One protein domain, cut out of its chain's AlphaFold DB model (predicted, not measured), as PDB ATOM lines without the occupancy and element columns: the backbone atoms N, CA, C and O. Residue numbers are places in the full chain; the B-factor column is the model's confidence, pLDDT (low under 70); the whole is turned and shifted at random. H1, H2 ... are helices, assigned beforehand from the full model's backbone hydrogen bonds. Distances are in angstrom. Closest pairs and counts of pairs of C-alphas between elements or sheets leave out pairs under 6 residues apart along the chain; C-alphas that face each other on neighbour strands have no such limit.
ATOM      1  N   VAL A  28     206.054 221.272 228.326       95.06
ATOM      2  CA  VAL A  28     204.742 221.591 228.909       95.06
ATOM      3  C   VAL A  28     203.604 220.737 228.335       95.06
ATOM      4  O   VAL A  28     202.853 220.180 229.142       95.06
ATOM      5  N   PRO A  29     203.450 220.574 227.004       95.62
ATOM      6  CA  PRO A  29     202.346 219.796 226.451       95.62
ATOM      7  C   PRO A  29     202.402 218.300 226.777       95.62
ATOM      8  O   PRO A  29     201.360 217.643 226.831       95.62
ATOM      9  N   ARG A  30     203.598 217.738 226.977       95.62
ATOM     10  CA  ARG A  30     203.801 216.291 227.174       95.62
ATOM     11  C   ARG A  30     203.833 215.873 228.638       95.62
ATOM     12  O   ARG A  30     203.801 214.679 228.926       95.62
ATOM     13  N   VAL A  31     203.858 216.826 229.561       95.88
ATOM     14  CA  VAL A  31     203.818 216.570 231.002       95.88
ATOM     15  C   VAL A  31     202.373 216.655 231.495       95.88
ATOM     16  O   VAL A  31     201.655 217.586 231.156       95.88
ATOM     17  N   ALA A  32     201.924 215.670 232.276       92.94
ATOM     18  CA  ALA A  32     200.558 215.659 232.814       92.94
ATOM     19  C   ALA A  32     200.392 216.611 234.014       92.94
ATOM     20  O   ALA A  32     199.404 217.334 234.099       92.94
ATOM     21  N   ASP A  33     201.372 216.631 234.922       94.38
ATOM     22  CA  ASP A  33     201.395 217.502 236.102       94.38
ATOM     23  C   ASP A  33     202.557 218.498 236.007       94.38
ATOM     24  O   ASP A  33     203.656 218.284 236.531       94.38
ATOM     25  N   GLY A  34     202.317 219.578 235.265       94.31
ATOM     26  CA  GLY A  34     203.293 220.635 235.034       94.31
ATOM     27  C   GLY A  34     203.664 221.403 236.299       94.31
ATOM     28  O   GLY A  34     204.801 221.852 236.408       94.31
ATOM     29  N   ALA A  35     202.753 221.525 237.271       93.69
ATOM     30  CA  ALA A  35     203.027 222.235 238.518       93.69
ATOM     31  C   ALA A  35     204.032 221.459 239.378       93.69
ATOM     32  O   ALA A  35     205.058 222.015 239.769       93.69
ATOM     33  N   ALA A  36     203.794 220.160 239.589       95.31
ATOM     34  CA  ALA A  36     204.732 219.317 240.320       95.31
ATOM     35  C   ALA A  36     206.057 219.136 239.561       95.31
ATOM     36  O   ALA A  36     207.119 219.024 240.174       95.31
ATOM     37  N   ALA A  37     206.022 219.100 238.225       96.06
ATOM     38  CA  ALA A  37     207.237 219.036 237.420       96.06
ATOM     39  C   ALA A  37     208.070 220.322 237.515       96.06
ATOM     40  O   ALA A  37     209.287 220.232 237.656       96.06
ATOM     41  N   LEU A  38     207.429 221.495 237.508       95.50
ATOM     42  CA  LEU A  38     208.092 222.775 237.742       95.50
ATOM     43  C   LEU A  38     208.711 222.840 239.142       95.50
ATOM     44  O   LEU A  38     209.843 223.289 239.270       95.50
ATOM     45  N   ASP A  39     208.022 222.348 240.174       95.19
ATOM     46  CA  ASP A  39     208.575 222.313 241.536       95.19
ATOM     47  C   ASP A  39     209.853 221.474 241.611       95.19
ATOM     48  O   ASP A  39     210.872 221.937 242.124       95.19
ATOM     49  N   ARG A  40     209.839 220.274 241.018       95.69
ATOM     50  CA  ARG A  40     211.040 219.430 240.922       95.69
ATOM     51  C   ARG A  40     212.143 220.087 240.092       95.69
ATOM     52  O   ARG A  40     213.311 219.988 240.457       95.69
ATOM     53  N   MET A  41     211.790 220.754 238.994       95.56
ATOM     54  CA  MET A  41     212.750 221.456 238.137       95.56
ATOM     55  C   MET A  41     213.436 222.603 238.886       95.56
ATOM     56  O   MET A  41     214.655 222.724 238.813       95.56
ATOM     57  N   THR A  42     212.680 223.398 239.645       95.00
ATOM     58  CA  THR A  42     213.224 224.481 240.473       95.00
ATOM     59  C   THR A  42     214.141 223.931 241.562       95.00
ATOM     60  O   THR A  42     215.254 224.421 241.712       95.00
ATOM     61  N   GLN A  43     213.726 222.876 242.273       95.62
ATOM     62  CA  GLN A  43     214.559 222.225 243.295       95.62
ATOM     63  C   GLN A  43     215.884 221.712 242.717       95.62
ATOM     64  O   GLN A  43     216.945 221.962 243.284       95.62
ATOM     65  N   ALA A  44     215.834 221.040 241.563       95.69
ATOM     66  CA  ALA A  44     217.034 220.579 240.873       95.69
ATOM     67  C   ALA A  44     217.921 221.752 240.424       95.69
ATOM     68  O   ALA A  44     219.133 221.703 240.602       95.69
ATOM     69  N   GLY A  45     217.324 222.818 239.882       94.81
ATOM     70  CA  GLY A  45     218.043 224.021 239.463       94.81
ATOM     71  C   GLY A  45     218.773 224.714 240.613       94.81
ATOM     72  O   GLY A  45     219.932 225.085 240.448       94.81
ATOM     73  N   VAL A  46     218.137 224.828 241.784       94.88
ATOM     74  CA  VAL A  46     218.768 225.366 243.000       94.88
ATOM     75  C   VAL A  46     219.949 224.495 243.423       94.88
ATOM     76  O   VAL A  46     221.050 225.015 243.571       94.88
ATOM     77  N   ALA A  47     219.764 223.176 243.524       95.50
ATOM     78  CA  ALA A  47     220.838 222.266 243.926       95.50
ATOM     79  C   ALA A  47     222.041 222.305 242.962       95.50
ATOM     80  O   ALA A  47     223.192 222.266 243.392       95.50
ATOM     81  N   ILE A  48     221.787 222.415 241.653       93.31
ATOM     82  CA  ILE A  48     222.835 222.554 240.633       93.31
ATOM     83  C   ILE A  48     223.562 223.898 240.775       93.31
ATOM     84  O   ILE A  48     224.790 223.933 240.718       93.31
ATOM     85  N   ALA A  49     222.825 224.996 240.966       93.69
ATOM     86  CA  ALA A  49     223.410 226.319 241.156       93.69
ATOM     87  C   ALA A  49     224.293 226.364 242.413       93.69
ATOM     88  O   ALA A  49     225.419 226.847 242.341       93.69
ATOM     89  N   GLU A  50     223.837 225.790 243.527       94.31
ATOM     90  CA  GLU A  50     224.616 225.685 244.765       94.31
ATOM     91  C   GLU A  50     225.890 224.850 244.575       94.31
ATOM     92  O   GLU A  50     226.972 225.281 244.968       94.31
ATOM     93  N   ALA A  51     225.786 223.688 243.922       92.00
ATOM     94  CA  ALA A  51     226.923 222.796 243.702       92.00
ATOM     95  C   ALA A  51     228.001 223.391 242.780       92.00
ATOM     96  O   ALA A  51     229.179 223.065 242.923       92.00
ATOM     97  N   LEU A  52     227.608 224.247 241.832       90.81
ATOM     98  CA  LEU A  52     228.502 224.833 240.827       90.81
ATOM     99  C   LEU A  52     228.868 226.301 241.107       90.81
ATOM    100  O   LEU A  52     229.602 226.898 240.322       90.81
ATOM    101  N   GLY A  53     228.363 226.896 242.193       92.25
ATOM    102  CA  GLY A  53     228.554 228.321 242.493       92.25
ATOM    103  C   GLY A  53     227.890 229.259 241.475       92.25
ATOM    104  O   GLY A  53     228.400 230.346 241.210       92.25
ATOM    105  N   GLY A  54     226.786 228.821 240.867       92.50
ATOM    106  CA  GLY A  54     226.018 229.558 239.866       92.50
ATOM    107  C   GLY A  54     224.764 230.234 240.427       92.50
ATOM    108  O   GLY A  54     224.531 230.285 241.633       92.50
ATOM    109  N   PHE A  55     223.920 230.728 239.519       94.06
ATOM    110  CA  PHE A  55     222.639 231.353 239.847       94.06
ATOM    111  C   PHE A  55     221.513 230.716 239.040       94.06
ATOM    112  O   PHE A  55     221.659 230.478 237.841       94.06
ATOM    113  N   LEU A  56     220.368 230.491 239.686       94.69
ATOM    114  CA  LEU A  56     219.142 230.111 238.992       94.69
ATOM    115  C   LEU A  56     218.458 231.371 238.447       94.69
ATOM    116  O   LEU A  56     218.112 232.277 239.207       94.69
ATOM    117  N   VAL A  57     218.255 231.422 237.134       93.75
ATOM    118  CA  VAL A  57     217.654 232.562 236.430       93.75
ATOM    119  C   VAL A  57     216.487 232.117 235.548       93.75
ATOM    120  O   VAL A  57     216.376 230.939 235.211       93.75
ATOM    121  N   ASP A  58     215.609 233.053 235.193       90.38
ATOM    122  CA  ASP A  58     214.576 232.864 234.173       90.38
ATOM    123  C   ASP A  58     215.105 233.132 232.749       90.38
ATOM    124  O   ASP A  58     216.275 233.471 232.550       90.38
ATOM    125  N   ASP A  59     214.231 233.015 231.743       86.62
ATOM    126  CA  ASP A  59     214.579 233.221 230.327       86.62
ATOM    127  C   ASP A  59     215.097 234.641 230.022       86.62
ATOM    128  O   ASP A  59     215.846 234.847 229.067       86.62
ATOM    129  N   ASN A  60     214.742 235.631 230.850       86.31
ATOM    130  CA  ASN A  60     215.233 237.007 230.742       86.31
ATOM    131  C   ASN A  60     216.544 237.224 231.515       86.31
ATOM    132  O   ASN A  60     216.999 238.362 231.642       86.31
ATOM    133  N   ARG A  61     217.156 236.149 232.032       86.19
ATOM    134  CA  ARG A  61     218.348 236.156 232.894       86.19
ATOM    135  C   ARG A  61     218.140 236.902 234.214       86.19
ATOM    136  O   ARG A  61     219.096 237.403 234.803       86.19
ATOM    137  N   VAL A  62     216.900 236.968 234.693       90.00
ATOM    138  CA  VAL A  62     216.572 237.539 236.003       90.00
ATOM    139  C   VAL A  62     216.597 236.417 237.042       90.00
ATOM    140  O   VAL A  62     216.050 235.350 236.767       90.00
ATOM    141  N   PRO A  63     217.194 236.615 238.236       90.88
ATOM    142  CA  PRO A  63     217.170 235.613 239.298       90.88
ATOM    143  C   PRO A  63     215.759 235.081 239.561       90.88
ATOM    144  O   PRO A  63     214.823 235.852 239.804       90.88
ATOM    145  N   LEU A  64     215.606 233.759 239.509       92.12
ATOM    146  CA  LEU A  64     214.310 233.113 239.663       92.12
ATOM    147  C   LEU A  64     213.966 232.993 241.151       92.12
ATOM    148  O   LEU A  64     214.460 232.115 241.850       92.12
ATOM    149  N   GLN A  65     213.108 233.894 241.624       89.25
ATOM    150  CA  GLN A  65     212.592 233.914 242.997       89.25
ATOM    151  C   GLN A  65     211.186 233.299 243.074       89.25
ATOM    152  O   GLN A  65     210.527 233.107 242.047       89.25
ATOM    153  N   ASP A  66     210.678 233.074 244.287       89.00
ATOM    154  CA  ASP A  66     209.364 232.458 244.542       89.00
ATOM    155  C   ASP A  66     208.214 233.113 243.763       89.00
ATOM    156  O   ASP A  66     207.358 232.428 243.199       89.00
ATOM    157  N   ALA A  67     208.216 234.446 243.657       89.94
ATOM    158  CA  ALA A  67     207.221 235.183 242.877       89.94
ATOM    159  C   ALA A  67     207.281 234.844 241.375       89.94
ATOM    160  O   ALA A  67     206.247 234.737 240.709       89.94
ATOM    161  N   GLY A  68     208.487 234.632 240.839       91.44
ATOM    162  CA  GLY A  68     208.703 234.180 239.467       91.44
ATOM    163  C   GLY A  68     208.170 232.766 239.253       91.44
ATOM    164  O   GLY A  68     207.424 232.532 238.302       91.44
ATOM    165  N   VAL A  69     208.451 231.848 240.181       92.88
ATOM    166  CA  VAL A  69     207.930 230.472 240.138       92.88
ATOM    167  C   VAL A  69     206.400 230.463 240.190       92.88
ATOM    168  O   VAL A  69     205.755 229.792 239.382       92.88
ATOM    169  N   ALA A  70     205.793 231.261 241.073       93.75
ATOM    170  CA  ALA A  70     204.340 231.399 241.165       93.75
ATOM    171  C   ALA A  70     203.718 231.919 239.854       93.75
ATOM    172  O   ALA A  70     202.697 231.399 239.395       93.75
ATOM    173  N   ARG A  71     204.363 232.896 239.199       94.12
ATOM    174  CA  ARG A  71     203.945 233.398 237.881       94.12
ATOM    175  C   ARG A  71     203.987 232.300 236.815       94.12
ATOM    176  O   ARG A  71     203.041 232.188 236.031       94.12
ATOM    177  N   ILE A  72     205.041 231.480 236.795       93.94
ATOM    178  CA  ILE A  72     205.161 230.356 235.853       93.94
ATOM    179  C   ILE A  72     204.060 229.319 236.126       93.94
ATOM    180  O   ILE A  72     203.389 228.902 235.183       93.94
ATOM    181  N   LYS A  73     203.772 228.976 237.391       95.25
ATOM    182  CA  LYS A  73     202.649 228.081 237.752       95.25
ATOM    183  C   LYS A  73     201.307 228.590 237.222       95.25
ATOM    184  O   LYS A  73     200.558 227.835 236.603       95.25
ATOM    185  N   ALA A  74     201.014 229.878 237.401       96.06
ATOM    186  CA  ALA A  74     199.784 230.481 236.888       96.06
ATOM    187  C   ALA A  74     199.711 230.450 235.348       96.06
ATOM    188  O   ALA A  74     198.639 230.283 234.765       96.06
ATOM    189  N   GLN A  75     200.847 230.602 234.664       95.56
ATOM    190  CA  GLN A  75     200.922 230.458 233.212       95.56
ATOM    191  C   GLN A  75     200.705 229.009 232.759       95.56
ATOM    192  O   GLN A  75     199.931 228.794 231.827       95.56
ATOM    193  N   LEU A  76     201.309 228.027 233.436       96.38
ATOM    194  CA  LEU A  76     201.092 226.603 233.165       96.38
ATOM    195  C   LEU A  76     199.614 226.235 233.278       96.38
ATOM    196  O   LEU A  76     199.070 225.619 232.364       96.38
ATOM    197  N   GLN A  77     198.939 226.698 234.334       96.50
ATOM    198  CA  GLN A  77     197.509 226.454 234.511       96.50
ATOM    199  C   GLN A  77     196.687 226.989 233.331       96.50
ATOM    200  O   GLN A  77     195.817 226.288 232.818       96.50
ATOM    201  N   ARG A  78     196.981 228.208 232.856       97.56
ATOM    202  CA  ARG A  78     196.299 228.793 231.689       97.56
ATOM    203  C   ARG A  78     196.520 227.969 230.421       97.56
ATOM    204  O   ARG A  78     195.568 227.738 229.679       97.56
ATOM    205  N   ILE A  79     197.749 227.508 230.186       96.81
ATOM    206  CA  ILE A  79     198.075 226.653 229.036       96.81
ATOM    207  C   ILE A  79     197.296 225.336 229.121       96.81
ATOM    208  O   ILE A  79     196.686 224.923 228.138       96.81
ATOM    209  N   TYR A  80     197.258 224.702 230.293       97.56
ATOM    210  CA  TYR A  80     196.593 223.411 230.481       97.56
ATOM    211  C   TYR A  80     195.078 223.509 230.321       97.56
ATOM    212  O   TYR A  80     194.484 222.656 229.658       97.56
ATOM    213  N   THR A  81     194.459 224.578 230.829       97.88
ATOM    214  CA  THR A  81     193.043 224.871 230.571       97.88
ATOM    215  C   THR A  81     192.782 225.006 229.067       97.88
ATOM    216  O   THR A  81     191.931 224.305 228.522       97.88
ATOM    217  N   ALA A  82     193.578 225.817 228.362       97.88
ATOM    218  CA  ALA A  82     193.436 226.029 226.920       97.88
ATOM    219  C   ALA A  82     193.644 224.742 226.091       97.88
ATOM    220  O   ALA A  82     193.016 224.548 225.044       97.88
ATOM    221  N   MET A  83     194.535 223.861 226.543       97.81
ATOM    222  CA  MET A  83     194.785 222.541 225.963       97.81
ATOM    223  C   MET A  83     193.594 221.592 226.165       97.81
ATOM    224  O   MET A  83     193.151 220.929 225.218       97.81
ATOM    225  N   ALA A  84     193.029 221.563 227.375       97.38
ATOM    226  CA  ALA A  84     191.861 220.754 227.705       97.38
ATOM    227  C   ALA A  84     190.623 221.168 226.888       97.38
ATOM    228  O   ALA A  84     189.971 220.303 226.301       97.38
ATOM    229  N   GLU A  85     190.362 222.471 226.747       98.06
ATOM    230  CA  GLU A  85     189.280 223.021 225.909       98.06
ATOM    231  C   GLU A  85     189.378 222.564 224.443       98.06
ATOM    232  O   GLU A  85     188.373 222.311 223.781       98.06
ATOM    233  N   ARG A  86     190.602 222.382 223.936       97.12
ATOM    234  CA  ARG A  86     190.876 221.892 222.573       97.12
ATOM    235  C   ARG A  86     190.839 220.365 222.452       97.12
ATOM    236  O   ARG A  86     191.128 219.828 221.381       97.12
ATOM    237  N   ARG A  87     190.461 219.649 223.517       97.00
ATOM    238  CA  ARG A  87     190.477 218.177 223.606       97.00
ATOM    239  C   ARG A  87     191.871 217.588 223.367       97.00
ATOM    240  O   ARG A  87     192.013 216.542 222.723       97.00
ATOM    241  N   ILE A  88     192.899 218.276 223.862       97.19
ATOM    242  CA  ILE A  88     194.289 217.811 223.886       97.19
ATOM    243  C   ILE A  88     194.831 218.045 225.305       97.19
ATOM    244  O   ILE A  88     195.684 218.905 225.474       97.19
ATOM    245  N   PRO A  89     194.341 217.353 226.354       97.38
ATOM    246  CA  PRO A  89     194.875 217.540 227.704       97.38
ATOM    247  C   PRO A  89     196.389 217.290 227.738       97.38
ATOM    248  O   PRO A  89     196.875 216.383 227.051       97.38
ATOM    249  N   ALA A  90     197.126 218.072 228.525       97.38
ATOM    250  CA  ALA A  90     198.570 217.899 228.675       97.38
ATOM    251  C   ALA A  90     198.912 216.486 229.190       97.38
ATOM    252  O   ALA A  90     198.144 215.882 229.941       97.38
ATOM    253  N   GLY A  91     200.007 215.904 228.701       96.56
ATOM    254  CA  GLY A  91     200.420 214.526 229.004       96.56
ATOM    255  C   GLY A  91     199.556 213.413 228.395       96.56
ATOM    256  O   GLY A  91     199.943 212.242 228.431       96.56
ATOM    257  N   SER A  92     198.413 213.737 227.779       97.50
ATOM    258  CA  SER A  92     197.584 212.738 227.095       97.50
ATOM    259  C   SER A  92     198.325 212.081 225.926       97.50
ATOM    260  O   SER A  92     199.228 212.670 225.334       97.50
ATOM    261  N   LEU A  93     197.888 210.885 225.513       96.50
ATOM    262  CA  LEU A  93     198.436 210.208 224.330       96.50
ATOM    263  C   LEU A  93     198.379 211.095 223.074       96.50
ATOM    264  O   LEU A  93     199.274 211.059 222.232       96.50
ATOM    265  N   ARG A  94     197.327 211.914 222.954       96.19
ATOM    266  CA  ARG A  94     197.174 212.854 221.842       96.19
ATOM    267  C   ARG A  94     198.207 213.975 221.906       96.19
ATOM    268  O   ARG A  94     198.786 214.291 220.875       96.19
ATOM    269  N   ALA A  95     198.444 214.545 223.088       96.75
ATOM    270  CA  ALA A  95     199.482 215.553 223.276       96.75
ATOM    271  C   ALA A  95     200.872 214.965 222.990       96.75
ATOM    272  O   ALA A  95     201.629 215.534 222.215       96.75
ATOM    273  N   GLN A  96     201.164 213.771 223.507       95.69
ATOM    274  CA  GLN A  96     202.440 213.097 223.259       95.69
ATOM    275  C   GLN A  96     202.714 212.859 221.773       95.69
ATOM    276  O   GLN A  96     203.843 213.035 221.349       95.69
ATOM    277  N   ARG A  97     201.702 212.493 220.980       95.75
ATOM    278  CA  ARG A  97     201.856 212.288 219.528       95.75
ATOM    279  C   ARG A  97     201.965 213.585 218.732       95.75
ATOM    280  O   ARG A  97     202.583 213.583 217.678       95.75
ATOM    281  N   LEU A  98     201.307 214.651 219.186       95.12
ATOM    282  CA  LEU A  98     201.293 215.935 218.482       95.12
ATOM    283  C   LEU A  98     202.595 216.720 218.676       95.12
ATOM    284  O   LEU A  98     202.979 217.474 217.790       95.12
ATOM    285  N   PHE A  99     203.237 216.549 219.831       90.56
ATOM    286  CA  PHE A  99     204.445 217.268 220.237       90.56
ATOM    287  C   PHE A  99     205.676 216.339 220.325       90.56
ATOM    288  O   PHE A  99     206.568 216.590 221.130       90.56
ATOM    289  N   ALA A 100     205.686 215.237 219.563       81.31
ATOM    290  CA  ALA A 100     206.819 214.309 219.459       81.31
ATOM    291  C   ALA A 100     207.846 214.752 218.414       81.31
ATOM    292  O   ALA A 100     207.431 215.393 217.421       81.31
TER     293      ALA A 100
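AT A GLANCE: This is residues 28 to 100 of the 100 residues of the protein "Cell division protein ZipA" of Betaproteobacteria bacterium (UniProt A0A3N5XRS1). What is the main picture? Two long helices, H1 and then H2, make a loose helical hairpin, with a long loop, residues 53 to 65, folding back from the end of H1 to the start of H2. The short H3 follows after a short link, residues 86 to 92, in which the chain turns back from the end of H2, so that H3 sits off to the side of H2's last residues and touches no helix. What is it made of? The printed part has 73 residues with three named helices, in the order H1, H2, H3, and no named strand, and its class is all helix. How is it shaped? It is loose and elongated, with a radius of gyration of the C-alphas of 14.2 A and spans of 43 by 22 by 19 A.

IN THESE COORDINATES: Where does the first helix run? H1 is residues 34 to 52, 26.2 A from first to last C-alpha, and C-alpha 34 is at (203.293, 220.635, 235.034). What follows? H2 is residues 66 to 85, 29.0 A long, and H3 is residues 93 to 98, 8.7 A long, ending with C-alpha 98 at (201.293, 215.935, 218.482).

HOW THE PARTS SIT: How do H1 and H2 meet? They touch with residues 34 to 38 of H1 and 73 to 76 of H2 alone, and their closest C-alphas, those of Ala 35 and Lys 73, are 5.9 A apart. How do they run? They form a helical hairpin and run opposite ways at a shallow tilt of 33 degrees, only just short of steep. Where is H3? H3 is apart from H1 and from H2. What of the backbones? In H1, H2 and H3 every O i to N i+4 pair is within hydrogen-bond range.

THE WHOLE: How large is it? The two C-alphas farthest apart, those of Gly 53 and Arg 87, are 43.7 A apart. Which links are long? The link from H1 to H2 is long, with 13 residues, and that from H2 to H3 is short, with 7. Is the model confident? The mean pLDDT of the printed part is 94.2, no printed residue is under 70, and the printed part has no cut.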